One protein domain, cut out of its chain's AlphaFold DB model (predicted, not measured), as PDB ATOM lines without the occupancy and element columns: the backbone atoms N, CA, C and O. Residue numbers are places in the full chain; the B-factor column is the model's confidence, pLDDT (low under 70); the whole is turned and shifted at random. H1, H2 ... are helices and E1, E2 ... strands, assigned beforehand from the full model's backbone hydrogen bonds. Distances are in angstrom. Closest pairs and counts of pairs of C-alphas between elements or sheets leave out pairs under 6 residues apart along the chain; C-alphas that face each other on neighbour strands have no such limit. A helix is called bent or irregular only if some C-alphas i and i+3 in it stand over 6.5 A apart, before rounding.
ATOM      1  N   ASP A 416     136.566 145.326 150.690       94.31
ATOM      2  CA  ASP A 416     137.083 143.999 150.343       94.31
ATOM      3  C   ASP A 416     138.464 144.108 149.694       94.31
ATOM      4  O   ASP A 416     139.388 143.364 150.027       94.31
ATOM      5  N   ILE A 417     138.623 145.075 148.782       95.44
ATOM      6  CA  ILE A 417     139.909 145.343 148.137       95.44
ATOM      7  C   ILE A 417     140.923 145.876 149.148       95.44
ATOM      8  O   ILE A 417     142.078 145.459 149.133       95.44
ATOM      9  N   ARG A 418     140.520 146.772 150.053       95.31
ATOM     10  CA  ARG A 418     141.419 147.276 151.095       95.31
ATOM     11  C   ARG A 418     141.878 146.154 152.022       95.31
ATOM     12  O   ARG A 418     143.058 146.101 152.353       95.31
ATOM     13  N   GLU A 419     140.979 145.253 152.411       94.69
ATOM     14  CA  GLU A 419     141.323 144.096 153.241       94.69
ATOM     15  C   GLU A 419     142.288 143.148 152.522       94.69
ATOM     16  O   GLU A 419     143.301 142.742 153.084       94.69
ATOM     17  N   PHE A 420     142.051 142.894 151.235       94.81
ATOM     18  CA  PHE A 420     143.004 142.191 150.381       94.81
ATOM     19  C   PHE A 420     144.380 142.872 150.365       94.81
ATOM     20  O   PHE A 420     145.397 142.228 150.619       94.81
ATOM     21  N   LEU A 421     144.428 144.183 150.114       96.12
ATOM     22  CA  LEU A 421     145.678 144.937 150.047       96.12
ATOM     23  C   LEU A 421     146.407 145.022 151.397       96.12
ATOM     24  O   LEU A 421     147.626 145.160 151.410       96.12
ATOM     25  N   LYS A 422     145.709 144.904 152.531       95.31
ATOM     26  CA  LYS A 422     146.347 144.764 153.852       95.31
ATOM     27  C   LYS A 422     147.111 143.453 153.997       95.31
ATOM     28  O   LYS A 422     148.155 143.443 154.638       95.31
ATOM     29  N   GLN A 423     146.616 142.378 153.389       94.25
ATOM     30  CA  GLN A 423     147.249 141.058 153.452       94.25
ATOM     31  C   GLN A 423     148.478 140.957 152.544       94.25
ATOM     32  O   GLN A 423     149.406 140.217 152.864       94.25
ATOM     33  N   VAL A 424     148.489 141.697 151.428       94.44
ATOM     34  CA  VAL A 424     149.566 141.630 150.423       94.44
ATOM     35  C   VAL A 424     150.523 142.820 150.441       94.44
ATOM     36  O   VAL A 424     151.550 142.740 149.782       94.44
ATOM     37  N   ILE A 425     150.236 143.905 151.171       95.31
ATOM     38  CA  ILE A 425     151.136 145.062 151.341       95.31
ATOM     39  C   ILE A 425     151.344 145.332 152.826       95.31
ATOM     40  O   ILE A 425     150.379 145.612 153.547       95.31
ATOM     41  N   ARG A 426     152.605 145.353 153.267       94.69
ATOM     42  CA  ARG A 426     152.971 145.676 154.654       94.69
ATOM     43  C   ARG A 426     154.193 146.600 154.746       94.69
ATOM     44  O   ARG A 426     154.970 146.671 153.794       94.69
ATOM     45  N   PRO A 427     154.384 147.290 155.883       93.88
ATOM     46  CA  PRO A 427     155.674 147.876 156.245       93.88
ATOM     47  C   PRO A 427     156.786 146.821 156.265       93.88
ATOM     48  O   PRO A 427     156.560 145.713 156.748       93.88
ATOM     49  N   SER A 428     157.976 147.167 155.780       90.62
ATOM     50  CA  SER A 428     159.140 146.283 155.847       90.62
ATOM     51  C   SER A 428     159.570 146.041 157.295       90.62
ATOM     52  O   SER A 428     159.612 146.974 158.099       90.62
ATOM     53  N   GLU A 429     159.907 144.789 157.618       88.69
ATOM     54  CA  GLU A 429     160.329 144.384 158.969       88.69
ATOM     55  C   GLU A 429     161.705 144.952 159.361       88.69
ATOM     56  O   GLU A 429     162.002 145.084 160.545       88.69
ATOM     57  N   ASP A 430     162.520 145.356 158.382       85.12
ATOM     58  CA  ASP A 430     163.889 145.843 158.602       85.12
ATOM     59  C   ASP A 430     163.959 147.264 159.191       85.12
ATOM     60  O   ASP A 430     165.042 147.765 159.519       85.12
ATOM     61  N   VAL A 431     162.826 147.960 159.307       81.81
ATOM     62  CA  VAL A 431     162.803 149.366 159.712       81.81
ATOM     63  C   VAL A 431     162.644 149.510 161.225       81.81
ATOM     64  O   VAL A 431     161.791 148.890 161.851       81.81
ATOM     65  N   ARG A 432     163.471 150.383 161.821       81.56
ATOM     66  CA  ARG A 432     163.465 150.695 163.262       81.56
ATOM     67  C   ARG A 432     162.068 151.093 163.754       81.56
ATOM     68  O   ARG A 432     161.387 151.888 163.101       81.56
ATOM     69  N   ASP A 433     161.728 150.671 164.974       81.19
ATOM     70  CA  ASP A 433     160.433 150.935 165.626       81.19
ATOM     71  C   ASP A 433     160.001 152.412 165.606       81.19
ATOM     72  O   ASP A 433     158.810 152.706 165.503       81.19
ATOM     73  N   SER A 434     160.947 153.362 165.637       85.81
ATOM     74  CA  SER A 434     160.646 154.802 165.621       85.81
ATOM     75  C   SER A 434     159.890 155.268 164.370       85.81
ATOM     76  O   SER A 434     159.151 156.245 164.449       85.81
ATOM     77  N   ASN A 435     160.048 154.578 163.234       88.62
ATOM     78  CA  ASN A 435     159.439 154.961 161.954       88.62
ATOM     79  C   ASN A 435     158.244 154.079 161.575       88.62
ATOM     80  O   ASN A 435     157.602 154.320 160.553       88.62
ATOM     81  N   ARG A 436     157.918 153.068 162.387       90.06
ATOM     82  CA  ARG A 436     156.875 152.084 162.078       90.06
ATOM     83  C   ARG A 436     155.519 152.733 161.808       90.06
ATOM     84  O   ARG A 436     154.892 152.453 160.796       90.06
ATOM     85  N   ASN A 437     155.128 153.686 162.649       91.56
ATOM     86  CA  ASN A 437     153.873 154.424 162.494       91.56
ATOM     87  C   ASN A 437     153.821 155.282 161.212       91.56
ATOM     88  O   ASN A 437     152.737 155.548 160.688       91.56
ATOM     89  N   GLU A 438     154.969 155.760 160.717       93.25
ATOM     90  CA  GLU A 438     155.033 156.489 159.443       93.25
ATOM     91  C   GLU A 438     154.913 155.532 158.255       93.25
ATOM     92  O   GLU A 438     154.188 155.830 157.310       93.25
ATOM     93  N   LEU A 439     155.537 154.354 158.335       93.12
ATOM     94  CA  LEU A 439     155.404 153.316 157.313       93.12
ATOM     95  C   LEU A 439     154.011 152.710 157.243       93.12
ATOM     96  O   LEU A 439     153.530 152.410 156.157       93.12
ATOM     97  N   GLU A 440     153.349 152.533 158.381       95.25
ATOM     98  CA  GLU A 440     151.958 152.087 158.410       95.25
ATOM     99  C   GLU A 440     151.041 153.118 157.735       95.25
ATOM    100  O   GLU A 440     150.143 152.740 156.982       95.25
ATOM    101  N   ALA A 441     151.314 154.416 157.918       95.81
ATOM    102  CA  ALA A 441     150.609 155.474 157.201       95.81
ATOM    103  C   ALA A 441     150.928 155.498 155.697       95.81
ATOM    104  O   ALA A 441     150.019 155.700 154.894       95.81
ATOM    105  N   ASP A 442     152.183 155.257 155.305       96.06
ATOM    106  CA  ASP A 442     152.575 155.121 153.897       96.06
ATOM    107  C   ASP A 442     151.902 153.909 153.241       96.06
ATOM    108  O   ASP A 442     151.404 154.017 152.120       96.06
ATOM    109  N   ALA A 443     151.851 152.773 153.943       96.31
ATOM    110  CA  ALA A 443     151.177 151.565 153.488       96.31
ATOM    111  C   ALA A 443     149.687 151.839 153.277       96.31
ATOM    112  O   ALA A 443     149.158 151.534 152.213       96.31
ATOM    113  N   GLU A 444     149.017 152.454 154.257       97.19
ATOM    114  CA  GLU A 444     147.594 152.772 154.155       97.19
ATOM    115  C   GLU A 444     147.308 153.741 153.001       97.19
ATOM    116  O   GLU A 444     146.457 153.448 152.164       97.19
ATOM    117  N   ALA A 445     148.067 154.837 152.885       97.62
ATOM    118  CA  ALA A 445     147.946 155.771 151.764       97.62
ATOM    119  C   ALA A 445     148.140 155.063 150.416       97.62
ATOM    120  O   ALA A 445     147.343 155.240 149.491       97.62
ATOM    121  N   PHE A 446     149.158 154.204 150.312       97.62
ATOM    122  CA  PHE A 446     149.445 153.468 149.087       97.62
ATOM    123  C   PHE A 446     148.315 152.510 148.687       97.62
ATOM    124  O   PHE A 446     148.021 152.389 147.498       97.62
ATOM    125  N   ARG A 447     147.612 151.889 149.645       97.56
ATOM    126  CA  ARG A 447     146.434 151.051 149.350       97.56
ATOM    127  C   ARG A 447     145.333 151.862 148.665       97.56
ATOM    128  O   ARG A 447     144.849 151.446 147.616       97.56
ATOM    129  N   TYR A 448     144.991 153.037 149.200       98.12
ATOM    130  CA  TYR A 448     144.015 153.945 148.582       98.12
ATOM    131  C   TYR A 448     144.446 154.388 147.177       98.12
ATOM    132  O   TYR A 448     143.644 154.372 146.242       98.12
ATOM    133  N   ILE A 449     145.729 154.718 147.011       97.88
ATOM    134  CA  ILE A 449     146.296 155.105 145.714       97.88
ATOM    135  C   ILE A 449     146.128 153.975 144.697       97.88
ATOM    136  O   ILE A 449     145.612 154.208 143.607       97.88
ATOM    137  N   VAL A 450     146.516 152.747 145.046       97.44
ATOM    138  CA  VAL A 450     146.407 151.587 144.150       97.44
ATOM    139  C   VAL A 450     144.952 151.320 143.759       97.44
ATOM    140  O   VAL A 450     144.695 151.074 142.582       97.44
ATOM    141  N   ILE A 451     144.004 151.435 144.698       97.56
ATOM    142  CA  ILE A 451     142.567 151.291 144.411       97.56
ATOM    143  C   ILE A 451     142.110 152.318 143.366       97.56
ATOM    144  O   ILE A 451     141.462 151.943 142.381       97.56
ATOM    145  N   CYS A 452     142.489 153.590 143.544       98.00
ATOM    146  CA  CYS A 452     142.133 154.661 142.616       98.00
ATOM    147  C   CYS A 452     142.690 154.406 141.219       98.00
ATOM    148  O   CYS A 452     141.966 154.495 140.228       98.00
ATOM    149  N   ARG A 453     143.985 154.077 141.136       96.75
ATOM    150  CA  ARG A 453     144.685 153.841 139.866       96.75
ATOM    151  C   ARG A 453     144.093 152.654 139.110       96.75
ATOM    152  O   ARG A 453     143.882 152.712 137.897       96.75
ATOM    153  N   SER A 454     143.769 151.585 139.835       96.12
ATOM    154  CA  SER A 454     143.172 150.394 139.246       96.12
ATOM    155  C   SER A 454     141.686 150.546 138.945       96.12
ATOM    156  O   SER A 454     141.133 149.667 138.290       96.12
ATOM    157  N   ARG A 455     141.023 151.606 139.435       95.56
ATOM    158  CA  ARG A 455     139.574 151.830 139.286       95.56
ATOM    159  C   ARG A 455     138.770 150.597 139.719       95.56
ATOM    160  O   ARG A 455     137.875 150.145 139.015       95.56
ATOM    161  N   MET A 456     139.174 149.986 140.840       93.38
ATOM    162  CA  MET A 456     138.625 148.719 141.369       93.38
ATOM    163  C   MET A 456     138.800 147.461 140.484       93.38
ATOM    164  O   MET A 456     138.298 146.392 140.835       93.38
ATOM    165  N   LEU A 457     139.527 147.525 139.362       91.88
ATOM    166  CA  LEU A 457     139.784 146.361 138.507       91.88
ATOM    167  C   LEU A 457     141.002 145.574 139.009       91.88
ATOM    168  O   LEU A 457     142.139 146.036 138.918       91.88
ATOM    169  N   LEU A 458     140.784 144.343 139.487       91.31
ATOM    170  CA  LEU A 458     141.853 143.498 140.044       91.31
ATOM    171  C   LEU A 458     142.999 143.218 139.064       91.31
ATOM    172  O   LEU A 458     144.152 143.105 139.482       91.31
ATOM    173  N   PHE A 459     142.709 143.099 137.765       91.81
ATOM    174  CA  PHE A 459     143.756 142.920 136.758       91.81
ATOM    175  C   PHE A 459     144.688 144.137 136.680       91.81
ATOM    176  O   PHE A 459     145.910 143.986 136.735       91.81
ATOM    177  N   GLU A 460     144.112 145.337 136.600       93.88
ATOM    178  CA  GLU A 460     144.861 146.597 136.562       93.88
ATOM    179  C   GLU A 460     145.644 146.792 137.864       93.88
ATOM    180  O   GLU A 460     146.818 147.143 137.830       93.88
ATOM    181  N   MET A 461     145.038 146.446 139.003       95.12
ATOM    182  CA  MET A 461     145.688 146.449 140.312       95.12
ATOM    183  C   MET A 461     146.905 145.527 140.354       95.12
ATOM    184  O   MET A 461     147.980 145.939 140.778       95.12
ATOM    185  N   SER A 462     146.763 144.281 139.892       92.25
ATOM    186  CA  SER A 462     147.877 143.331 139.845       92.25
ATOM    187  C   SER A 462     148.997 143.821 138.929       92.25
ATOM    188  O   SER A 462     150.164 143.576 139.232       92.25
ATOM    189  N   ARG A 463     148.663 144.491 137.818       93.50
ATOM    190  CA  ARG A 463     149.646 145.076 136.899       93.50
ATOM    191  C   ARG A 463     150.384 146.247 137.546       93.50
ATOM    192  O   ARG A 463     151.608 146.302 137.459       93.50
ATOM    193  N   ASP A 464     149.660 147.138 138.216       93.75
ATOM    194  CA  ASP A 464     150.237 148.282 138.920       93.75
ATOM    195  C   ASP A 464     151.155 147.818 140.058       93.75
ATOM    196  O   ASP A 464     152.310 148.239 140.120       93.75
ATOM    197  N   LEU A 465     150.706 146.874 140.893       94.25
ATOM    198  CA  LEU A 465     151.524 146.290 141.962       94.25
ATOM    199  C   LEU A 465     152.788 145.624 141.415       94.25
ATOM    200  O   LEU A 465     153.874 145.860 141.939       94.25
ATOM    201  N   ALA A 466     152.682 144.860 140.324       91.25
ATOM    202  CA  ALA A 466     153.849 144.276 139.665       91.25
ATOM    203  C   ALA A 466     154.818 145.351 139.138       91.25
ATOM    204  O   ALA A 466     156.032 145.187 139.250       91.25
ATOM    205  N   GLY A 467     154.304 146.474 138.621       92.31
ATOM    206  CA  GLY A 467     155.112 147.617 138.186       92.31
ATOM    207  C   GLY A 467     155.892 148.274 139.329       92.31
ATOM    208  O   GLY A 467     157.061 148.634 139.157       92.31
ATOM    209  N   PHE A 468     155.279 148.364 140.513       92.69
ATOM    210  CA  PHE A 468     155.942 148.850 141.724       92.69
ATOM    211  C   PHE A 468     156.859 147.810 142.371       92.69
ATOM    212  O   PHE A 468     157.722 148.190 143.151       92.69
ATOM    213  N   SER A 469     156.729 146.523 142.063       91.56
ATOM    214  CA  SER A 469     157.484 145.473 142.749       91.56
ATOM    215  C   SER A 469     158.921 145.333 142.240       91.56
ATOM    216  O   SER A 469     159.238 145.526 141.059       91.56
ATOM    217  N   ARG A 470     159.821 144.987 143.156       91.94
ATOM    218  CA  ARG A 470     161.183 144.524 142.883       91.94
ATOM    219  C   ARG A 470     161.248 142.992 142.926       91.94
ATOM    220  O   ARG A 470     160.358 142.364 143.496       91.94
ATOM    221  N   PRO A 471     162.309 142.379 142.368       90.31
ATOM    222  CA  PRO A 471     162.516 140.933 142.467       90.31
ATOM    223  C   PRO A 471     162.641 140.401 143.905       90.31
ATOM    224  O   PRO A 471     162.390 139.225 144.128       90.31
ATOM    225  N   ASP A 472     163.021 141.249 144.866       88.06
ATOM    226  CA  ASP A 472     163.137 140.919 146.296       88.06
ATOM    227  C   ASP A 472     161.806 141.055 147.068       88.06
ATOM    228  O   ASP A 472     161.787 140.892 148.285       88.06
ATOM    229  N   GLY A 473     160.698 141.377 146.386       88.38
ATOM    230  CA  GLY A 473     159.388 141.608 147.003       88.38
ATOM    231  C   GLY A 473     159.202 143.011 147.594       88.38
ATOM    232  O   GLY A 473     158.102 143.352 148.020       88.38
ATOM    233  N   ARG A 474     160.220 143.880 147.595       89.81
ATOM    234  CA  ARG A 474     160.063 145.270 148.058       89.81
ATOM    235  C   ARG A 474     159.374 146.128 147.006       89.81
ATOM    236  O   ARG A 474     159.560 145.951 145.801       89.81
ATOM    237  N   LEU A 475     158.613 147.121 147.452       90.88
ATOM    238  CA  LEU A 475     158.032 148.118 146.561       90.88
ATOM    239  C   LEU A 475     159.059 149.218 146.242       90.88
ATOM    240  O   LEU A 475     159.768 149.712 147.117       90.88
ATOM    241  N   LYS A 476     159.123 149.641 144.975       89.38
ATOM    242  CA  LYS A 476     159.950 150.735 144.432       89.38
ATOM    243  C   LYS A 476     159.382 152.103 144.823       89.38
ATOM    244  O   LYS A 476     159.167 152.962 143.972       89.38
ATOM    245  N   LEU A 477     159.120 152.295 146.108       86.31
ATOM    246  CA  LEU A 477     158.589 153.527 146.675       86.31
ATOM    247  C   LEU A 477     159.546 154.002 147.756       86.31
ATOM    248  O   LEU A 477     159.829 153.270 148.705       86.31
ATOM    249  N   ALA A 478     160.055 155.221 147.594       87.75
ATOM    250  CA  ALA A 478     160.810 155.857 148.659       87.75
ATOM    251  C   ALA A 478     159.904 156.065 149.882       87.75
ATOM    252  O   ALA A 478     158.692 156.261 149.743       87.75
ATOM    253  N   PHE A 479     160.494 156.024 151.074       87.12
ATOM    254  CA  PHE A 479     159.827 156.412 152.313       87.12
ATOM    255  C   PHE A 479     159.093 157.753 152.154       87.12
ATOM    256  O   PHE A 479     159.614 158.665 151.515       87.12
ATOM    257  N   LYS A 480     157.873 157.860 152.694       91.06
ATOM    258  CA  LYS A 480     156.940 158.996 152.565       91.06
ATOM    259  C   LYS A 480     156.439 159.324 151.161       91.06
ATOM    260  O   LYS A 480     155.460 160.058 151.044       91.06
ATOM    261  N   ALA A 481     156.993 158.743 150.096       90.56
ATOM    262  CA  ALA A 481     156.562 159.031 148.727       90.56
ATOM    263  C   ALA A 481     155.052 158.831 148.474       90.56
ATOM    264  O   ALA A 481     154.494 159.612 147.704       90.56
ATOM    265  N   PRO A 482     154.344 157.857 149.087       93.31
ATOM    266  CA  PRO A 482     152.885 157.769 148.964       93.31
ATOM    267  C   PRO A 482     152.133 158.993 149.507       93.31
ATOM    268  O   PRO A 482     151.032 159.277 149.052       93.31
ATOM    269  N   ARG A 483     152.714 159.716 150.471       95.69
ATOM    270  CA  ARG A 483     152.094 160.870 151.138       95.69
ATOM    271  C   ARG A 483     152.669 162.220 150.722       95.69
ATOM    272  O   ARG A 483     152.014 163.218 150.976       95.69
ATOM    273  N   GLU A 484     153.853 162.264 150.117       95.50
ATOM    274  CA  GLU A 484     154.540 163.513 149.736       95.50
ATOM    275  C   GLU A 484     154.589 163.743 148.219       95.50
ATOM    276  O   GLU A 484     154.692 164.881 147.772       95.50
ATOM    277  N   ASN A 485     154.494 162.691 147.396       95.69
ATOM    278  CA  ASN A 485     154.430 162.875 145.949       95.69
ATOM    279  C   ASN A 485     153.053 163.421 145.550       95.69
ATOM    280  O   ASN A 485     152.039 162.761 145.770       95.69
ATOM    281  N   LEU A 486     153.022 164.580 144.895       95.31
ATOM    282  CA  LEU A 486     151.777 165.266 144.558       95.31
ATOM    283  C   LEU A 486     150.816 164.414 143.705       95.31
ATOM    284  O   LEU A 486     149.613 164.385 143.955       95.31
ATOM    285  N   GLY A 487     151.338 163.643 142.746       95.38
ATOM    286  CA  GLY A 487     150.531 162.705 141.965       95.38
ATOM    287  C   GLY A 487     149.863 161.643 142.843       95.38
ATOM    288  O   GLY A 487     148.675 161.364 142.687       95.38
ATOM    289  N   HIS A 488     150.589 161.073 143.806       97.25
ATOM    290  CA  HIS A 488     150.035 160.131 144.784       97.25
ATOM    291  C   HIS A 488     149.006 160.780 145.715       97.25
ATOM    292  O   HIS A 488     147.932 160.213 145.917       97.25
ATOM    293  N   GLN A 489     149.291 161.979 146.218       97.69
ATOM    294  CA  GLN A 489     148.377 162.749 147.060       97.69
ATOM    295  C   GLN A 489     147.033 163.008 146.361       97.69
ATOM    296  O   GLN A 489     145.975 162.872 146.975       97.69
ATOM    297  N   PHE A 490     147.047 163.298 145.056       97.94
ATOM    298  CA  PHE A 490     145.822 163.457 144.274       97.94
ATOM    299  C   PHE A 490     145.026 162.155 144.143       97.94
ATOM    300  O   PHE A 490     143.819 162.163 144.368       97.94
ATOM    301  N   HIS A 491     145.675 161.021 143.854       98.19
ATOM    302  CA  HIS A 491     144.986 159.721 143.829       98.19
ATOM    303  C   HIS A 491     144.377 159.371 145.191       98.19
ATOM    304  O   HIS A 491     143.256 158.869 145.257       98.19
ATOM    305  N   LEU A 492     145.100 159.663 146.274       98.12
ATOM    306  CA  LEU A 492     144.617 159.483 147.637       98.12
ATOM    307  C   LEU A 492     143.368 160.338 147.900       98.12
ATOM    308  O   LEU A 492     142.353 159.805 148.347       98.12
ATOM    309  N   ALA A 493     143.415 161.637 147.591       98.44
ATOM    310  CA  ALA A 493     142.292 162.553 147.794       98.44
ATOM    311  C   ALA A 493     141.047 162.120 147.003       98.44
ATOM    312  O   ALA A 493     139.953 162.047 147.565       98.44
ATOM    313  N   VAL A 494     141.220 161.757 145.727       98.50
ATOM    314  CA  VAL A 494     140.131 161.264 144.871       98.50
ATOM    315  C   VAL A 494     139.507 159.993 145.454       98.50
ATOM    316  O   VAL A 494     138.285 159.916 145.585       98.50
ATOM    317  N   GLN A 495     140.320 159.014 145.864       98.38
ATOM    318  CA  GLN A 495     139.797 157.775 146.442       98.38
ATOM    319  C   GLN A 495     139.027 158.014 147.741       98.38
ATOM    320  O   GLN A 495     137.974 157.414 147.961       98.38
ATOM    321  N   LEU A 496     139.545 158.886 148.609       98.19
ATOM    322  CA  LEU A 496     138.893 159.228 149.869       98.19
ATOM    323  C   LEU A 496     137.565 159.960 149.634       98.19
ATOM    324  O   LEU A 496     136.601 159.687 150.347       98.19
ATOM    325  N   ALA A 497     137.478 160.827 148.620       98.56
ATOM    326  CA  ALA A 497     136.221 161.460 148.218       98.56
ATOM    327  C   ALA A 497     135.191 160.424 147.730       98.56
ATOM    328  O   ALA A 497     134.035 160.457 148.161       98.56
ATOM    329  N   ILE A 498     135.616 159.462 146.902       98.50
ATOM    330  CA  ILE A 498     134.768 158.354 146.434       98.50
ATOM    331  C   ILE A 498     134.253 157.523 147.620       98.50
ATOM    332  O   ILE A 498     133.049 157.292 147.734       98.50
ATOM    333  N   GLU A 499     135.125 157.106 148.544       98.19
ATOM    334  CA  GLU A 499     134.699 156.342 149.725       98.19
ATOM    335  C   GLU A 499     133.784 157.147 150.656       98.19
ATOM    336  O   GLU A 499     132.818 156.609 151.200       98.19
ATOM    337  N   LEU A 500     134.019 158.450 150.812       98.25
ATOM    338  CA  LEU A 500     133.143 159.313 151.598       98.25
ATOM    339  C   LEU A 500     131.712 159.350 151.033       98.25
ATOM    340  O   LEU A 500     130.756 159.313 151.813       98.25
ATOM    341  N   VAL A 501     131.559 159.375 149.705       98.31
ATOM    342  CA  VAL A 501     130.250 159.288 149.034       98.31
ATOM    343  C   VAL A 501     129.636 157.894 149.186       98.31
ATOM    344  O   VAL A 501     128.466 157.779 149.544       98.31
ATOM    345  N   LEU A 502     130.422 156.827 149.019       97.38
ATOM    346  CA  LEU A 502     129.946 155.444 149.172       97.38
ATOM    347  C   LEU A 502     129.487 155.106 150.599       97.38
ATOM    348  O   LEU A 502     128.607 154.268 150.777       97.38
ATOM    349  N   THR A 503     130.040 155.774 151.615       96.56
ATOM    350  CA  THR A 503     129.605 155.633 153.020       96.56
ATOM    351  C   THR A 503     128.383 156.475 153.386       96.56
ATOM    352  O   THR A 503     127.985 156.522 154.555       96.56
ATOM    353  N   ASN A 504     127.776 157.179 152.428       97.38
ATOM    354  CA  ASN A 504     126.456 157.753 152.632       97.38
ATOM    355  C   ASN A 504     125.436 156.614 152.789       97.38
ATOM    356  O   ASN A 504     125.369 155.715 151.954       97.38
ATOM    357  N   GLU A 505     124.628 156.657 153.848       96.94
ATOM    358  CA  GLU A 505     123.659 155.601 154.160       96.94
ATOM    359  C   GLU A 505     122.684 155.335 153.004       96.94
ATOM    360  O   GLU A 505     122.361 154.183 152.718       96.94
ATOM    361  N   PHE A 506     122.246 156.377 152.294       96.88
ATOM    362  CA  PHE A 506     121.353 156.224 151.150       96.88
ATOM    363  C   PHE A 506     122.047 155.505 149.985       96.88
ATOM    364  O   PHE A 506     121.471 154.593 149.392       96.88
ATOM    365  N   VAL A 507     123.302 155.866 149.695       97.12
ATOM    366  CA  VAL A 507     124.120 155.232 148.648       97.12
ATOM    367  C   VAL A 507     124.389 153.766 148.992       97.12
ATOM    368  O   VAL A 507     124.103 152.885 148.182       97.12
ATOM    369  N   ALA A 508     124.852 153.490 150.213       95.81
ATOM    370  CA  ALA A 508     125.122 152.139 150.695       95.81
ATOM    371  C   ALA A 508     123.864 151.251 150.662       95.81
ATOM    372  O   ALA A 508     123.912 150.114 150.189       95.81
ATOM    373  N   ASN A 509     122.712 151.786 151.089       95.75
ATOM    374  CA  ASN A 509     121.430 151.083 151.024       95.75
ATOM    375  C   ASN A 509     120.965 150.823 149.587       95.75
ATOM    376  O   ASN A 509     120.340 149.797 149.322       95.75
ATOM    377  N   ARG A 510     121.233 151.734 148.645       95.50
ATOM    378  CA  ARG A 510     120.901 151.517 147.231       95.50
ATOM    379  C   ARG A 510     121.785 150.426 146.625       95.50
ATOM    380  O   ARG A 510     121.255 149.528 145.973       95.50
ATOM    381  N   ILE A 511     123.089 150.465 146.907       94.19
ATOM    382  CA  ILE A 511     124.085 149.465 146.490       94.19
ATOM    383  C   ILE A 511     123.730 148.063 147.004       94.19
ATOM    384  O   ILE A 511     123.790 147.099 146.243       94.19
ATOM    385  N   SER A 512     123.321 147.929 148.270       91.19
ATOM    386  CA  SER A 512     123.007 146.616 148.853       91.19
ATOM    387  C   SER A 512     121.740 145.973 148.277       91.19
ATOM    388  O   SER A 512     121.598 144.750 148.310       91.19
ATOM    389  N   ARG A 513     120.814 146.783 147.751       92.56
ATOM    390  CA  ARG A 513     119.520 146.324 147.221       92.56
ATOM    391  C   ARG A 513     119.582 145.879 145.767       92.56
ATOM    392  O   ARG A 513     118.804 145.010 145.381       92.56
ATOM    393  N   ASP A 514     120.453 146.480 144.962       91.06
ATOM    394  CA  ASP A 514     120.547 146.196 143.531       91.06
ATOM    395  C   ASP A 514     122.005 146.074 143.086       91.06
ATOM    396  O   ASP A 514     122.715 147.063 142.907       91.06
ATOM    397  N   ALA A 515     122.437 144.832 142.866       85.69
ATOM    398  CA  ALA A 515     123.795 144.526 142.436       85.69
ATOM    399  C   ALA A 515     124.147 145.127 141.062       85.69
ATOM    400  O   ALA A 515     125.305 145.482 140.847       85.69
ATOM    401  N   ASN A 516     123.182 145.268 140.142       86.44
ATOM    402  CA  ASN A 516     123.445 145.879 138.834       86.44
ATOM    403  C   ASN A 516     123.744 147.362 138.997       86.44
ATOM    404  O   ASN A 516     124.757 147.854 138.501       86.44
ATOM    405  N   PHE A 517     122.879 148.046 139.747       92.31
ATOM    406  CA  PHE A 517     123.062 149.453 140.068       92.31
ATOM    407  C   PHE A 517     124.385 149.685 140.806       92.31
ATOM    408  O   PHE A 517     125.110 150.632 140.513       92.31
ATOM    409  N   ALA A 518     124.731 148.775 141.717       92.25
ATOM    410  CA  ALA A 518     125.950 148.836 142.500       92.25
ATOM    411  C   ALA A 518     127.234 148.879 141.661       92.25
ATOM    412  O   ALA A 518     128.175 149.566 142.045       92.25
ATOM    413  N   GLN A 519     127.306 148.164 140.537       91.75
ATOM    414  CA  GLN A 519     128.453 148.285 139.633       91.75
ATOM    415  C   GLN A 519     128.418 149.618 138.876       91.75
ATOM    416  O   GLN A 519     129.431 150.307 138.817       91.75
ATOM    417  N   THR A 520     127.249 150.000 138.355       94.31
ATOM    418  CA  THR A 520     127.072 151.238 137.584       94.31
ATOM    419  C   THR A 520     127.464 152.481 138.381       94.31
ATOM    420  O   THR A 520     128.104 153.376 137.835       94.31
ATOM    421  N   ILE A 521     127.151 152.532 139.680       96.75
ATOM    422  CA  ILE A 521     127.589 153.645 140.525       96.75
ATOM    423  C   ILE A 521     129.105 153.692 140.693       96.75
ATOM    424  O   ILE A 521     129.664 154.780 140.649       96.75
ATOM    425  N   TYR A 522     129.800 152.559 140.817       95.94
ATOM    426  CA  TYR A 522     131.263 152.588 140.830       95.94
ATOM    427  C   TYR A 522     131.815 153.125 139.510       95.94
ATOM    428  O   TYR A 522     132.670 154.007 139.539       95.94
ATOM    429  N   ASP A 523     131.306 152.667 138.364       95.75
ATOM    430  CA  ASP A 523     131.772 153.174 137.068       95.75
ATOM    431  C   ASP A 523     131.541 154.686 136.940       95.75
ATOM    432  O   ASP A 523     132.415 155.400 136.451       95.75
ATOM    433  N   ALA A 524     130.402 155.179 137.441       97.50
ATOM    434  CA  ALA A 524     130.088 156.601 137.491       97.50
ATOM    435  C   ALA A 524     131.052 157.372 138.405       97.50
ATOM    436  O   ALA A 524     131.611 158.385 137.994       97.50
ATOM    437  N   LEU A 525     131.317 156.888 139.621       98.25
ATOM    438  CA  LEU A 525     132.234 157.553 140.556       98.25
ATOM    439  C   LEU A 525     133.686 157.571 140.043       98.25
ATOM    440  O   LEU A 525     134.419 158.516 140.328       98.25
ATOM    441  N   TYR A 526     134.096 156.574 139.252       97.94
ATOM    442  CA  TYR A 526     135.405 156.541 138.589       97.94
ATOM    443  C   TYR A 526     135.413 157.173 137.186       97.94
ATOM    444  O   TYR A 526     136.477 157.239 136.566       97.94
ATOM    445  N   TYR A 527     134.286 157.672 136.668       98.06
ATOM    446  CA  TYR A 527     134.226 158.347 135.365       98.06
ATOM    447  C   TYR A 527     135.217 159.523 135.263       98.06
ATOM    448  O   TYR A 527     136.021 159.522 134.325       98.06
ATOM    449  N   PRO A 528     135.298 160.450 136.246       98.31
ATOM    450  CA  PRO A 528     136.288 161.529 136.208       98.31
ATOM    451  C   PRO A 528     137.734 161.025 136.172       98.31
ATOM    452  O   PRO A 528     138.579 161.610 135.497       98.31
ATOM    453  N   VAL A 529     138.022 159.919 136.868       97.94
ATOM    454  CA  VAL A 529     139.355 159.298 136.889       97.94
ATOM    455  C   VAL A 529     139.690 158.694 135.530       97.94
ATOM    456  O   VAL A 529     140.815 158.838 135.065       97.94
ATOM    457  N   ASN A 530     138.733 158.055 134.856       97.12
ATOM    458  CA  ASN A 530     138.958 157.531 133.509       97.12
ATOM    459  C   ASN A 530     139.307 158.647 132.517       97.12
ATOM    460  O   ASN A 530     140.299 158.504 131.806       97.12
ATOM    461  N   LEU A 531     138.574 159.767 132.540       96.88
ATOM    462  CA  LEU A 531     138.912 160.951 131.738       96.88
ATOM    463  C   LEU A 531     140.307 161.491 132.083       96.88
ATOM    464  O   LEU A 531     141.116 161.781 131.202       96.88
ATOM    465  N   TRP A 532     140.641 161.549 133.373       96.44
ATOM    466  CA  TRP A 532     141.961 161.991 133.822       96.44
ATOM    467  C   TRP A 532     143.097 161.091 133.310       96.44
ATOM    468  O   TRP A 532     144.197 161.566 133.032       96.44
ATOM    469  N   TYR A 533     142.838 159.791 133.140       95.31
ATOM    470  CA  TYR A 533     143.796 158.822 132.605       95.31
ATOM    471  C   TYR A 533     143.917 158.829 131.077       95.31
ATOM    472  O   TYR A 533     144.924 158.334 130.562       95.31
ATOM    473  N   THR A 534     142.941 159.388 130.367       94.81
ATOM    474  CA  THR A 534     143.015 159.659 128.924       94.81
ATOM    475  C   THR A 534     143.554 161.060 128.623       94.81
ATOM    476  O   THR A 534     143.448 161.515 127.490       94.81
ATOM    477  N   ASP A 535     144.131 161.733 129.628       93.31
ATOM    478  CA  ASP A 535     144.643 163.108 129.563       93.31
ATOM    479  C   ASP A 535     143.568 164.142 129.153       93.31
ATOM    480  O   ASP A 535     143.877 165.242 128.689       93.31
ATOM    481  N   GLU A 536     142.288 163.819 129.380       96.00
ATOM    482  CA  GLU A 536     141.180 164.744 129.157       96.00
ATOM    483  C   GLU A 536     141.117 165.749 130.301       96.00
ATOM    484  O   GLU A 536     140.834 165.424 131.459       96.00
ATOM    485  N   ARG A 537     141.402 167.012 129.978       95.56
ATOM    486  CA  ARG A 537     141.487 168.075 130.981       95.56
ATOM    487  C   ARG A 537     140.115 168.495 131.502       95.56
ATOM    488  O   ARG A 537     140.009 168.938 132.642       95.56
ATOM    489  N   ARG A 538     139.083 168.412 130.666       97.44
ATOM    490  CA  ARG A 538     137.722 168.840 130.991       97.44
ATOM    491  C   ARG A 538     136.885 167.627 131.392       97.44
ATOM    492  O   ARG A 538     136.853 166.639 130.672       97.44
ATOM    493  N   VAL A 539     136.183 167.738 132.514       97.88
ATOM    494  CA  VAL A 539     135.228 166.742 133.002       97.88
ATOM    495  C   VAL A 539     133.839 167.346 132.878       97.88
ATOM    496  O   VAL A 539     133.495 168.258 133.622       97.88
ATOM    497  N   ASP A 540     133.060 166.865 131.914       98.19
ATOM    498  CA  ASP A 540     131.634 167.168 131.814       98.19
ATOM    499  C   ASP A 540     130.864 166.061 132.530       98.19
ATOM    500  O   ASP A 540     130.887 164.907 132.092       98.19
ATOM    501  N   CYS A 541     130.262 166.397 133.669       97.19
ATOM    502  CA  CYS A 541     129.457 165.471 134.449       97.19
ATOM    503  C   CYS A 541     127.962 165.764 134.343       97.19
ATOM    504  O   CYS A 541     127.224 165.319 135.216       97.19
ATOM    505  N   SER A 542     127.503 166.483 133.309       97.62
ATOM    506  CA  SER A 542     126.072 166.549 132.992       97.62
ATOM    507  C   SER A 542     125.509 165.137 132.794       97.62
ATOM    508  O   SER A 542     126.235 164.215 132.422       97.62
ATOM    509  N   GLN A 543     124.214 164.937 133.044       96.75
ATOM    510  CA  GLN A 543     123.599 163.601 132.997       96.75
ATOM    511  C   GLN A 543     123.852 162.877 131.670       96.75
ATOM    512  O   GLN A 543     124.282 161.727 131.670       96.75
ATOM    513  N   ILE A 544     123.657 163.572 130.545       96.31
ATOM    514  CA  ILE A 544     123.858 163.012 129.202       96.31
ATOM    515  C   ILE A 544     125.327 162.611 129.012       96.31
ATOM    516  O   ILE A 544     125.607 161.457 128.691       96.31
ATOM    517  N   ALA A 545     126.266 163.527 129.284       97.25
ATOM    518  CA  ALA A 545     127.694 163.260 129.125       97.25
ATOM    519  C   ALA A 545     128.181 162.131 130.045       97.25
ATOM    520  O   ALA A 545     129.009 161.319 129.640       97.25
ATOM    521  N   LEU A 546     127.644 162.049 131.265       97.25
ATOM    522  CA  LEU A 546     127.973 161.000 132.221       97.25
ATOM    523  C   LEU A 546     127.512 159.626 131.722       97.25
ATOM    524  O   LEU A 546     128.305 158.688 131.717       97.25
ATOM    525  N   ILE A 547     126.258 159.484 131.285       96.69
ATOM    526  CA  ILE A 547     125.727 158.194 130.817       96.69
ATOM    527  C   ILE A 547     126.405 157.747 129.517       96.69
ATOM    528  O   ILE A 547     126.815 156.584 129.415       96.69
ATOM    529  N   ASP A 548     126.583 158.660 128.562       95.88
ATOM    530  CA  ASP A 548     127.288 158.381 127.307       95.88
ATOM    531  C   ASP A 548     128.756 158.028 127.573       95.88
ATOM    532  O   ASP A 548     129.288 157.058 127.030       95.88
ATOM    533  N   GLY A 549     129.400 158.776 128.470       95.75
ATOM    534  CA  GLY A 549     130.787 158.584 128.864       95.75
ATOM    535  C   GLY A 549     131.029 157.247 129.557       95.75
ATOM    536  O   GLY A 549     131.953 156.522 129.181       95.75
ATOM    537  N   ILE A 550     130.185 156.868 130.523       94.62
ATOM    538  CA  ILE A 550     130.279 155.548 131.160       94.62
ATOM    539  C   ILE A 550     130.046 154.455 130.114       94.62
ATOM    540  O   ILE A 550     130.830 153.510 130.069       94.62
ATOM    541  N   SER A 551     129.039 154.600 129.245       93.19
ATOM    542  CA  SER A 551     128.752 153.616 128.191       93.19
ATOM    543  C   SER A 551     129.943 153.418 127.245       93.19
ATOM    544  O   SER A 551     130.277 152.292 126.879       93.19
ATOM    545  N   ALA A 552     130.636 154.503 126.888       93.00
ATOM    546  CA  ALA A 552     131.842 154.448 126.067       93.00
ATOM    547  C   ALA A 552     133.016 153.755 126.785       93.00
ATOM    548  O   ALA A 552     133.738 152.974 126.165       93.00
ATOM    549  N   ILE A 553     133.201 154.009 128.085       88.50
ATOM    550  CA  ILE A 553     134.280 153.408 128.889       88.50
ATOM    551  C   ILE A 553     134.041 151.917 129.123       88.50
ATOM    552  O   ILE A 553     134.979 151.120 129.047       88.50
ATOM    553  N   THR A 554     132.805 151.529 129.437       86.38
ATOM    554  CA  THR A 554     132.455 150.125 129.678       86.38
ATOM    555  C   THR A 554     132.334 149.342 128.373       86.38
ATOM    556  O   THR A 554     132.531 148.128 128.383       86.38
ATOM    557  N   GLY A 555     132.058 150.026 127.257       86.00
ATOM    558  CA  GLY A 555     131.705 149.411 125.979       86.00
ATOM    559  C   GLY A 555     130.276 148.861 125.961       86.00
ATOM    560  O   GLY A 555     129.946 148.046 125.102       86.00
ATOM    561  N   GLU A 556     129.436 149.274 126.914       84.69
ATOM    562  CA  GLU A 556     128.091 148.744 127.132       84.69
ATOM    563  C   GLU A 556     127.072 149.880 127.040       84.69
ATOM    564  O   GLU A 556     127.245 150.927 127.654       84.69
ATOM    565  N   SER A 557     125.969 149.678 126.315       84.25
ATOM    566  CA  SER A 557     124.889 150.669 126.277       84.25
ATOM    567  C   SER A 557     124.145 150.672 127.612       84.25
ATOM    568  O   SER A 557     123.370 149.754 127.897       84.25
ATOM    569  N   LEU A 558     124.338 151.710 128.425       87.38
ATOM    570  CA  LEU A 558     123.593 151.866 129.670       87.38
ATOM    571  C   LEU A 558     122.191 152.411 129.395       87.38
ATOM    572  O   LEU A 558     122.015 153.478 128.819       87.38
ATOM    573  N   SER A 559     121.180 151.675 129.848       86.62
ATOM    574  CA  SER A 559     119.783 152.111 129.840       86.62
ATOM    575  C   SER A 559     119.303 152.190 131.282       86.62
ATOM    576  O   SER A 559     118.906 151.177 131.859       86.62
ATOM    577  N   LEU A 560     119.358 153.387 131.863       90.38
ATOM    578  CA  LEU A 560     118.913 153.660 133.229       90.38
ATOM    579  C   LEU A 560     117.617 154.465 133.218       90.38
ATOM    580  O   LEU A 560     117.381 155.260 132.307       90.38
ATOM    581  N   GLU A 561     116.793 154.277 134.242       93.12
ATOM    582  CA  GLU A 561     115.632 155.137 134.475       93.12
ATOM    583  C   GLU A 561     116.097 156.537 134.907       93.12
ATOM    584  O   GLU A 561     117.142 156.672 135.541       93.12
ATOM    585  N   GLU A 562     115.325 157.576 134.583       96.00
ATOM    586  CA  GLU A 562     115.644 158.980 134.909       96.00
ATOM    587  C   GLU A 562     116.035 159.191 136.389       96.00
ATOM    588  O   GLU A 562     117.089 159.778 136.627       96.00
ATOM    589  N   PRO A 563     115.346 158.604 137.397       96.81
ATOM    590  CA  PRO A 563     115.755 158.751 138.797       96.81
ATOM    591  C   PRO A 563     117.133 158.154 139.111       96.81
ATOM    592  O   PRO A 563     117.842 158.658 139.980       96.81
ATOM    593  N   ASP A 564     117.522 157.073 138.427       96.12
ATOM    594  CA  ASP A 564     118.849 156.477 138.589       96.12
ATOM    595  C   ASP A 564     119.918 157.350 137.912       96.12
ATOM    596  O   ASP A 564     121.016 157.484 138.452       96.12
ATOM    597  N   GLN A 565     119.605 157.990 136.779       97.00
ATOM    598  CA  GLN A 565     120.504 158.951 136.124       97.00
ATOM    599  C   GLN A 565     120.731 160.190 137.001       97.00
ATOM    600  O   GLN A 565     121.883 160.545 137.261       97.00
ATOM    601  N   ASP A 566     119.654 160.787 137.521       97.50
ATOM    602  CA  ASP A 566     119.690 161.906 138.473       97.50
ATOM    603  C   ASP A 566     120.525 161.561 139.706       97.50
ATOM    604  O   ASP A 566     121.350 162.351 140.182       97.50
ATOM    605  N   PHE A 567     120.327 160.351 140.230       97.69
ATOM    606  CA  PHE A 567     121.042 159.887 141.401       97.69
ATOM    607  C   PHE A 567     122.543 159.752 141.138       97.69
ATOM    608  O   PHE A 567     123.341 160.248 141.935       97.69
ATOM    609  N   LEU A 568     122.936 159.110 140.030       97.94
ATOM    610  CA  LEU A 568     124.342 158.966 139.646       97.94
ATOM    611  C   LEU A 568     125.004 160.326 139.427       97.94
ATOM    612  O   LEU A 568     126.078 160.566 139.975       97.94
ATOM    613  N   HIS A 569     124.339 161.223 138.695       98.06
ATOM    614  CA  HIS A 569     124.782 162.604 138.492       98.06
ATOM    615  C   HIS A 569     125.046 163.311 139.820       98.06
ATOM    616  O   HIS A 569     126.145 163.825 140.033       98.06
ATOM    617  N   THR A 570     124.098 163.232 140.756       98.25
ATOM    618  CA  THR A 570     124.233 163.828 142.090       98.25
ATOM    619  C   THR A 570     125.452 163.276 142.837       98.25
ATOM    620  O   THR A 570     126.198 164.042 143.448       98.25
ATOM    621  N   GLN A 571     125.692 161.958 142.788       98.50
ATOM    622  CA  GLN A 571     126.832 161.353 143.488       98.50
ATOM    623  C   GLN A 571     128.178 161.713 142.840       98.50
ATOM    624  O   GLN A 571     129.142 161.992 143.552       98.50
ATOM    625  N   VAL A 572     128.254 161.746 141.507       98.50
ATOM    626  CA  VAL A 572     129.473 162.148 140.783       98.50
ATOM    627  C   VAL A 572     129.783 163.621 141.024       98.50
ATOM    628  O   VAL A 572     130.925 163.961 141.327       98.50
ATOM    629  N   LYS A 573     128.767 164.487 140.974       98.31
ATOM    630  CA  LYS A 573     128.902 165.905 141.305       98.31
ATOM    631  C   LYS A 573     129.420 166.103 142.728       98.31
ATOM    632  O   LYS A 573     130.369 166.856 142.911       98.31
ATOM    633  N   ALA A 574     128.892 165.363 143.705       98.50
ATOM    634  CA  ALA A 574     129.378 165.420 145.083       98.50
ATOM    635  C   ALA A 574     130.867 165.038 145.202       98.50
ATOM    636  O   ALA A 574     131.605 165.685 145.943       98.50
ATOM    637  N   VAL A 575     131.337 164.026 144.459       98.62
ATOM    638  CA  VAL A 575     132.772 163.686 144.403       98.62
ATOM    639  C   VAL A 575     133.594 164.834 143.811       98.62
ATOM    640  O   VAL A 575     134.627 165.192 144.371       98.62
ATOM    641  N   LEU A 576     133.141 165.438 142.710       98.44
ATOM    642  CA  LEU A 576     133.854 166.537 142.049       98.44
ATOM    643  C   LEU A 576     133.905 167.802 142.915       98.44
ATOM    644  O   LEU A 576     134.957 168.430 142.996       98.44
ATOM    645  N   GLU A 577     132.820 168.136 143.610       97.88
ATOM    646  CA  GLU A 577     132.767 169.253 144.562       97.88
ATOM    647  C   GLU A 577     133.733 169.038 145.736       97.88
ATOM    648  O   GLU A 577     134.475 169.950 146.095       97.88
ATOM    649  N   LEU A 578     133.798 167.818 146.283       98.44
ATOM    650  CA  LEU A 578     134.768 167.460 147.324       98.44
ATOM    651  C   LEU A 578     136.220 167.581 146.833       98.44
ATOM    652  O   LEU A 578     137.086 168.035 147.571       98.44
ATOM    653  N   ILE A 579     136.509 167.174 145.598       98.06
ATOM    654  CA  ILE A 579     137.867 167.249 145.034       98.06
ATOM    655  C   ILE A 579     138.245 168.692 144.653       98.06
ATOM    656  O   ILE A 579     139.424 169.053 144.684       98.06
ATOM    657  N   ALA A 580     137.263 169.522 144.295       97.56
ATOM    658  CA  ALA A 580     137.468 170.937 144.003       97.56
ATOM    659  C   ALA A 580     137.787 171.765 145.264       97.56
ATOM    660  O   ALA A 580     138.470 172.785 145.155       97.56
ATOM    661  N   ASP A 581     137.342 171.315 146.443       98.06
ATOM    662  CA  ASP A 581     137.602 171.933 147.750       98.06
ATOM    663  C   ASP A 581     138.225 170.915 148.729       98.06
ATOM    664  O   ASP A 581     137.557 170.288 149.556       98.06
ATOM    665  N   LEU A 582     139.546 170.735 148.620       97.88
ATOM    666  CA  LEU A 582     140.298 169.771 149.433       97.88
ATOM    667  C   LEU A 582     140.259 170.051 150.952       97.88
ATOM    668  O   LEU A 582     140.144 169.082 151.712       97.88
ATOM    669  N   PRO A 583     140.312 171.312 151.435       98.06
ATOM    670  CA  PRO A 583     140.050 171.619 152.842       98.06
ATOM    671  C   PRO A 583     138.679 171.123 153.320       98.06
ATOM    672  O   PRO A 583     138.580 170.508 154.386       98.06
ATOM    673  N   TYR A 584     137.628 171.329 152.519       97.88
ATOM    674  CA  TYR A 584     136.295 170.828 152.842       97.88
ATOM    675  C   TYR A 584     136.247 169.293 152.856       97.88
ATOM    676  O   TYR A 584     135.698 168.702 153.790       97.88
ATOM    677  N   LEU A 585     136.873 168.618 151.883       98.19
ATOM    678  CA  LEU A 585     136.992 167.155 151.881       98.19
ATOM    679  C   LEU A 585     137.623 166.634 153.180       98.19
ATOM    680  O   LEU A 585     137.084 165.710 153.793       98.19
ATOM    681  N   GLU A 586     138.724 167.232 153.639       97.88
ATOM    682  CA  GLU A 586     139.375 166.840 154.889       97.88
ATOM    683  C   GLU A 586     138.434 166.973 156.098       97.88
ATOM    684  O   GLU A 586     138.331 166.048 156.911       97.88
ATOM    685  N   GLU A 587     137.711 168.091 156.217       97.94
ATOM    686  CA  GLU A 587     136.738 168.307 157.294       97.94
ATOM    687  C   GLU A 587     135.673 167.197 157.307       97.94
ATOM    688  O   GLU A 587     135.365 166.603 158.353       97.94
ATOM    689  N   ARG A 588     135.141 166.866 156.127       98.25
ATOM    690  CA  ARG A 588     134.114 165.833 155.960       98.25
ATOM    691  C   ARG A 588     134.646 164.435 156.255       98.25
ATOM    692  O   ARG A 588     133.937 163.646 156.886       98.25
ATOM    693  N   LEU A 589     135.892 164.141 155.886       97.69
ATOM    694  CA  LEU A 589     136.573 162.902 156.259       97.69
ATOM    695  C   LEU A 589     136.748 162.811 157.778       97.69
ATOM    696  O   LEU A 589     136.354 161.808 158.371       97.69
ATOM    697  N   ARG A 590     137.232 163.870 158.446       97.12
ATOM    698  CA  ARG A 590     137.343 163.914 159.920       97.12
ATOM    699  C   ARG A 590     136.001 163.649 160.596       97.12
ATOM    700  O   ARG A 590     135.948 162.963 161.615       97.12
ATOM    701  N   ALA A 591     134.907 164.187 160.059       97.06
ATOM    702  CA  ALA A 591     133.566 163.885 160.551       97.06
ATOM    703  C   ALA A 591     133.186 162.409 160.326       97.06
ATOM    704  O   ALA A 591     132.704 161.761 161.253       97.06
ATOM    705  N   ALA A 592     133.447 161.858 159.135       96.94
ATOM    706  CA  ALA A 592     133.148 160.467 158.798       96.94
ATOM    707  C   ALA A 592     133.895 159.462 159.692       96.94
ATOM    708  O   ALA A 592     133.256 158.561 160.243       96.94
ATOM    709  N   PHE A 593     135.197 159.661 159.906       95.56
ATOM    710  CA  PHE A 593     136.011 158.839 160.806       95.56
ATOM    711  C   PHE A 593     135.547 158.940 162.265       95.56
ATOM    712  O   PHE A 593     135.400 157.916 162.925       95.56
ATOM    713  N   ARG A 594     135.211 160.142 162.764       96.00
ATOM    714  CA  ARG A 594     134.641 160.309 164.120       96.00
ATOM    715  C   ARG A 594     133.317 159.565 164.304       96.00
ATOM    716  O   ARG A 594     133.047 159.069 165.390       96.00
ATOM    717  N   SER A 595     132.502 159.489 163.253       96.25
ATOM    718  CA  SER A 595     131.252 158.715 163.240       96.25
ATOM    719  C   SER A 595     131.436 157.221 162.933       96.25
ATOM    720  O   SER A 595     130.440 156.519 162.792       96.25
ATOM    721  N   ASN A 596     132.677 156.739 162.785       95.38
ATOM    722  CA  ASN A 596     133.014 155.365 162.396       95.38
ATOM    723  C   ASN A 596     132.363 154.899 161.076       95.38
ATOM    724  O   ASN A 596     132.128 153.709 160.872       95.38
ATOM    725  N   ARG A 597     132.055 155.838 160.168       95.25
ATOM    726  CA  ARG A 597     131.576 155.522 158.809       95.25
ATOM    727  C   ARG A 597     132.719 155.078 157.901       95.25
ATOM    728  O   ARG A 597     132.519 154.249 157.025       95.25
ATOM    729  N   LEU A 598     133.910 155.623 158.137       95.00
ATOM    730  CA  LEU A 598     135.175 155.172 157.562       95.00
ATOM    731  C   LEU A 598     136.056 154.646 158.695       95.00
ATOM    732  O   LEU A 598     136.027 155.193 159.797       95.00
ATOM    733  N   VAL A 599     136.840 153.603 158.414       93.44
ATOM    734  CA  VAL A 599     137.690 152.927 159.403       93.44
ATOM    735  C   VAL A 599     139.128 152.903 158.903       93.44
ATOM    736  O   VAL A 599     139.404 152.366 157.833       93.44
ATOM    737  N   VAL A 600     140.031 153.456 159.707       93.44
ATOM    738  CA  VAL A 600     141.492 153.415 159.551       93.44
ATOM    739  C   VAL A 600     142.072 153.097 160.931       93.44
ATOM    740  O   VAL A 600     141.443 153.412 161.940       93.44
ATOM    741  N   ALA A 601     143.233 152.442 160.992       91.50
ATOM    742  CA  ALA A 601     143.846 152.100 162.273       91.50
ATOM    743  C   ALA A 601     144.180 153.353 163.106       91.50
ATOM    744  O   ALA A 601     144.536 154.412 162.571       91.50
ATOM    745  N   ASP A 602     144.073 153.218 164.429       88.38
ATOM    746  CA  ASP A 602     144.350 154.302 165.366       88.38
ATOM    747  C   ASP A 602     145.770 154.852 165.179       88.38
ATOM    748  O   ASP A 602     146.726 154.124 164.926       88.38
ATOM    749  N   GLY A 603     145.918 156.174 165.272       90.94
ATOM    750  CA  GLY A 603     147.211 156.847 165.107       90.94
ATOM    751  C   GLY A 603     147.683 157.034 163.658       90.94
ATOM    752  O   GLY A 603     148.638 157.784 163.447       90.94
ATOM    753  N   ILE A 604     147.017 156.439 162.659       94.75
ATOM    754  CA  ILE A 604     147.315 156.660 161.230       94.75
ATOM    755  C   ILE A 604     146.501 157.824 160.655       94.75
ATOM    756  O   ILE A 604     147.011 158.582 159.829       94.75
ATOM    757  N   LEU A 605     145.263 158.005 161.127       94.25
ATOM    758  CA  LEU A 605     144.296 158.953 160.564       94.25
ATOM    759  C   LEU A 605     144.860 160.366 160.350       94.25
ATOM    760  O   LEU A 605     144.691 160.928 159.272       94.25
ATOM    761  N   GLY A 606     145.541 160.933 161.351       95.38
ATOM    762  CA  GLY A 606     146.129 162.274 161.238       95.38
ATOM    763  C   GLY A 606     147.086 162.378 160.050       95.38
ATOM    764  O   GLY A 606     146.896 163.224 159.186       95.38
ATOM    765  N   ARG A 607     148.024 161.427 159.937       95.50
ATOM    766  CA  ARG A 607     149.026 161.397 158.860       95.50
ATOM    767  C   ARG A 607     148.415 161.183 157.476       95.50
ATOM    768  O   ARG A 607     148.963 161.680 156.498       95.50
ATOM    769  N   LEU A 608     147.325 160.420 157.391       95.38
ATOM    770  CA  LEU A 608     146.611 160.190 156.135       95.38
ATOM    771  C   LEU A 608     145.919 161.473 155.652       95.38
ATOM    772  O   LEU A 608     145.979 161.791 154.471       95.38
ATOM    773  N   LEU A 609     145.297 162.222 156.566       96.56
ATOM    774  CA  LEU A 609     144.637 163.493 156.253       96.56
ATOM    775  C   LEU A 609     145.633 164.620 155.963       96.56
ATOM    776  O   LEU A 609     145.370 165.466 155.115       96.56
ATOM    777  N   ASP A 610     146.787 164.614 156.628       96.75
ATOM    778  CA  ASP A 610     147.870 165.567 156.367       96.75
ATOM    779  C   ASP A 610     148.515 165.360 154.986       96.75
ATOM    780  O   ASP A 610     149.159 166.267 154.472       96.75
ATOM    781  N   ALA A 611     148.316 164.192 154.362       97.00
ATOM    782  CA  ALA A 611     148.759 163.918 152.996       97.00
ATOM    783  C   ALA A 611     147.834 164.513 151.915       97.00
ATOM    784  O   ALA A 611     148.154 164.437 150.731       97.00
ATOM    785  N   ILE A 612     146.681 165.083 152.283       97.38
ATOM    786  CA  ILE A 612     145.810 165.793 151.337       97.38
ATOM    787  C   ILE A 612     146.420 167.186 151.074       97.38
ATOM    788  O   ILE A 612     146.667 167.913 152.036       97.38
ATOM    789  N   PRO A 613     146.649 167.595 149.809       96.31
ATOM    790  CA  PRO A 613     147.359 168.832 149.476       96.31
ATOM    791  C   PRO A 613     146.411 170.039 149.502       96.31
ATOM    792  O   PRO A 613     145.961 170.525 148.466       96.31
ATOM    793  N   LYS A 614     146.070 170.504 150.703       95.56
ATOM    794  CA  LYS A 614     145.002 171.488 150.982       95.56
ATOM    795  C   LYS A 614     145.221 172.845 150.318       95.56
ATOM    796  O   LYS A 614     144.262 173.558 150.039       95.56
TER     797      LYS A 614
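This is residues 416 to 614 of the 706 residues of an uncharacterized protein of Edaphobacter aggregans (UniProt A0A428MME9). What is the overall picture? Two groups of crossed helices sit at opposite ends of a body with H5 in its middle: at one end H1, H3, H4 and H12 pack on long H2, and at the other H6 to H10 gather, with H10 reaching back to H5. H11 packs on H5. What are the parts? The 199 printed residues hold, in order, H1 E1 H2 H3 H4 H5 H6 H7 H8 E2 H9 H10 H11 H12, mostly helix, and neither strand pairs with a named strand. How large is it? It is compact, with a radius of gyration of the C-alphas of 17.3 A and spans of 56 by 37 by 33 A.

What surrounds the hub? H1, residues 416 to 424, touches residues 447 to 451 alone of H2, residues 433 to 454, closest at C-alphas Leu 421 and Arg 447, 6.2 A. C-alphas Pro 427 of E1, residues 425 to 427, and Leu 439 of H2 are 5.6 A apart. H2 also touches H3, residues 458 to 468, with 450 to 454 alone, closest C-alphas Ser 454 and Met 461, 4.8 A; H4, residues 481 to 484, with 442 to 449 alone, Phe 446 and Pro 482, 5.5 A; and H12, residues 605 to 610, with 438 to 445 alone, Ala 441 and Leu 608, 6.3 A. What meets H5? H5, residues 486 to 502, touches residues 445 to 453 alone of H2, closest C-alphas Ile 449 and Leu 492, 5.1 A. It touches residues 571 to 579 alone of H10, residues 562 to 580, Ala 497 and Val 575, 5.6 A, and with its residues 493 to 500 alone H11, residues 582 to 594, Leu 500 and Leu 589, 6.8 A. What lies beyond? H6, residues 505 to 513, and H7, residues 515 to 525, touch only at the corner, closest C-alphas Ile 511 and Ala 518, 4.4 A. H9, residues 543 to 554, is about perpendicular to H10 at 87 degrees, and touches H8, residues 527 to 533, closest C-alphas Tyr 527 and Ile 550, 6.4 A. C-alphas Pro 528 of H8 and Val 539 of E2, residues 538 to 540, are 6.2 A apart. How are the backbones? Every O i to N i+4 pair is within hydrogen-bond range in H1, H3, H5, H6 and H8 to H12, against 16 of 18 in H2 and 6 of 7 in H7; H4 is too short for such a pair.

Where are the anchors? H1 begins at C-alpha 416, (137.083, 143.999, 150.343), and H12 ends at C-alpha 610, (147.870, 165.567, 156.367). Which helices are longest? H2 measures 31.5 A, H10 26.5 A and H5 24.4 A; H2 is irregular, with C-alphas 434 and 437 7.5 A apart.

How far does it reach? The farthest C-alphas, Arg 432 and Glu 562, are 56.2 A apart. Is it unbroken and confident? The printed part has no cut, the link from H3 to H4 is long, and no printed residue is under 70 in pLDDT.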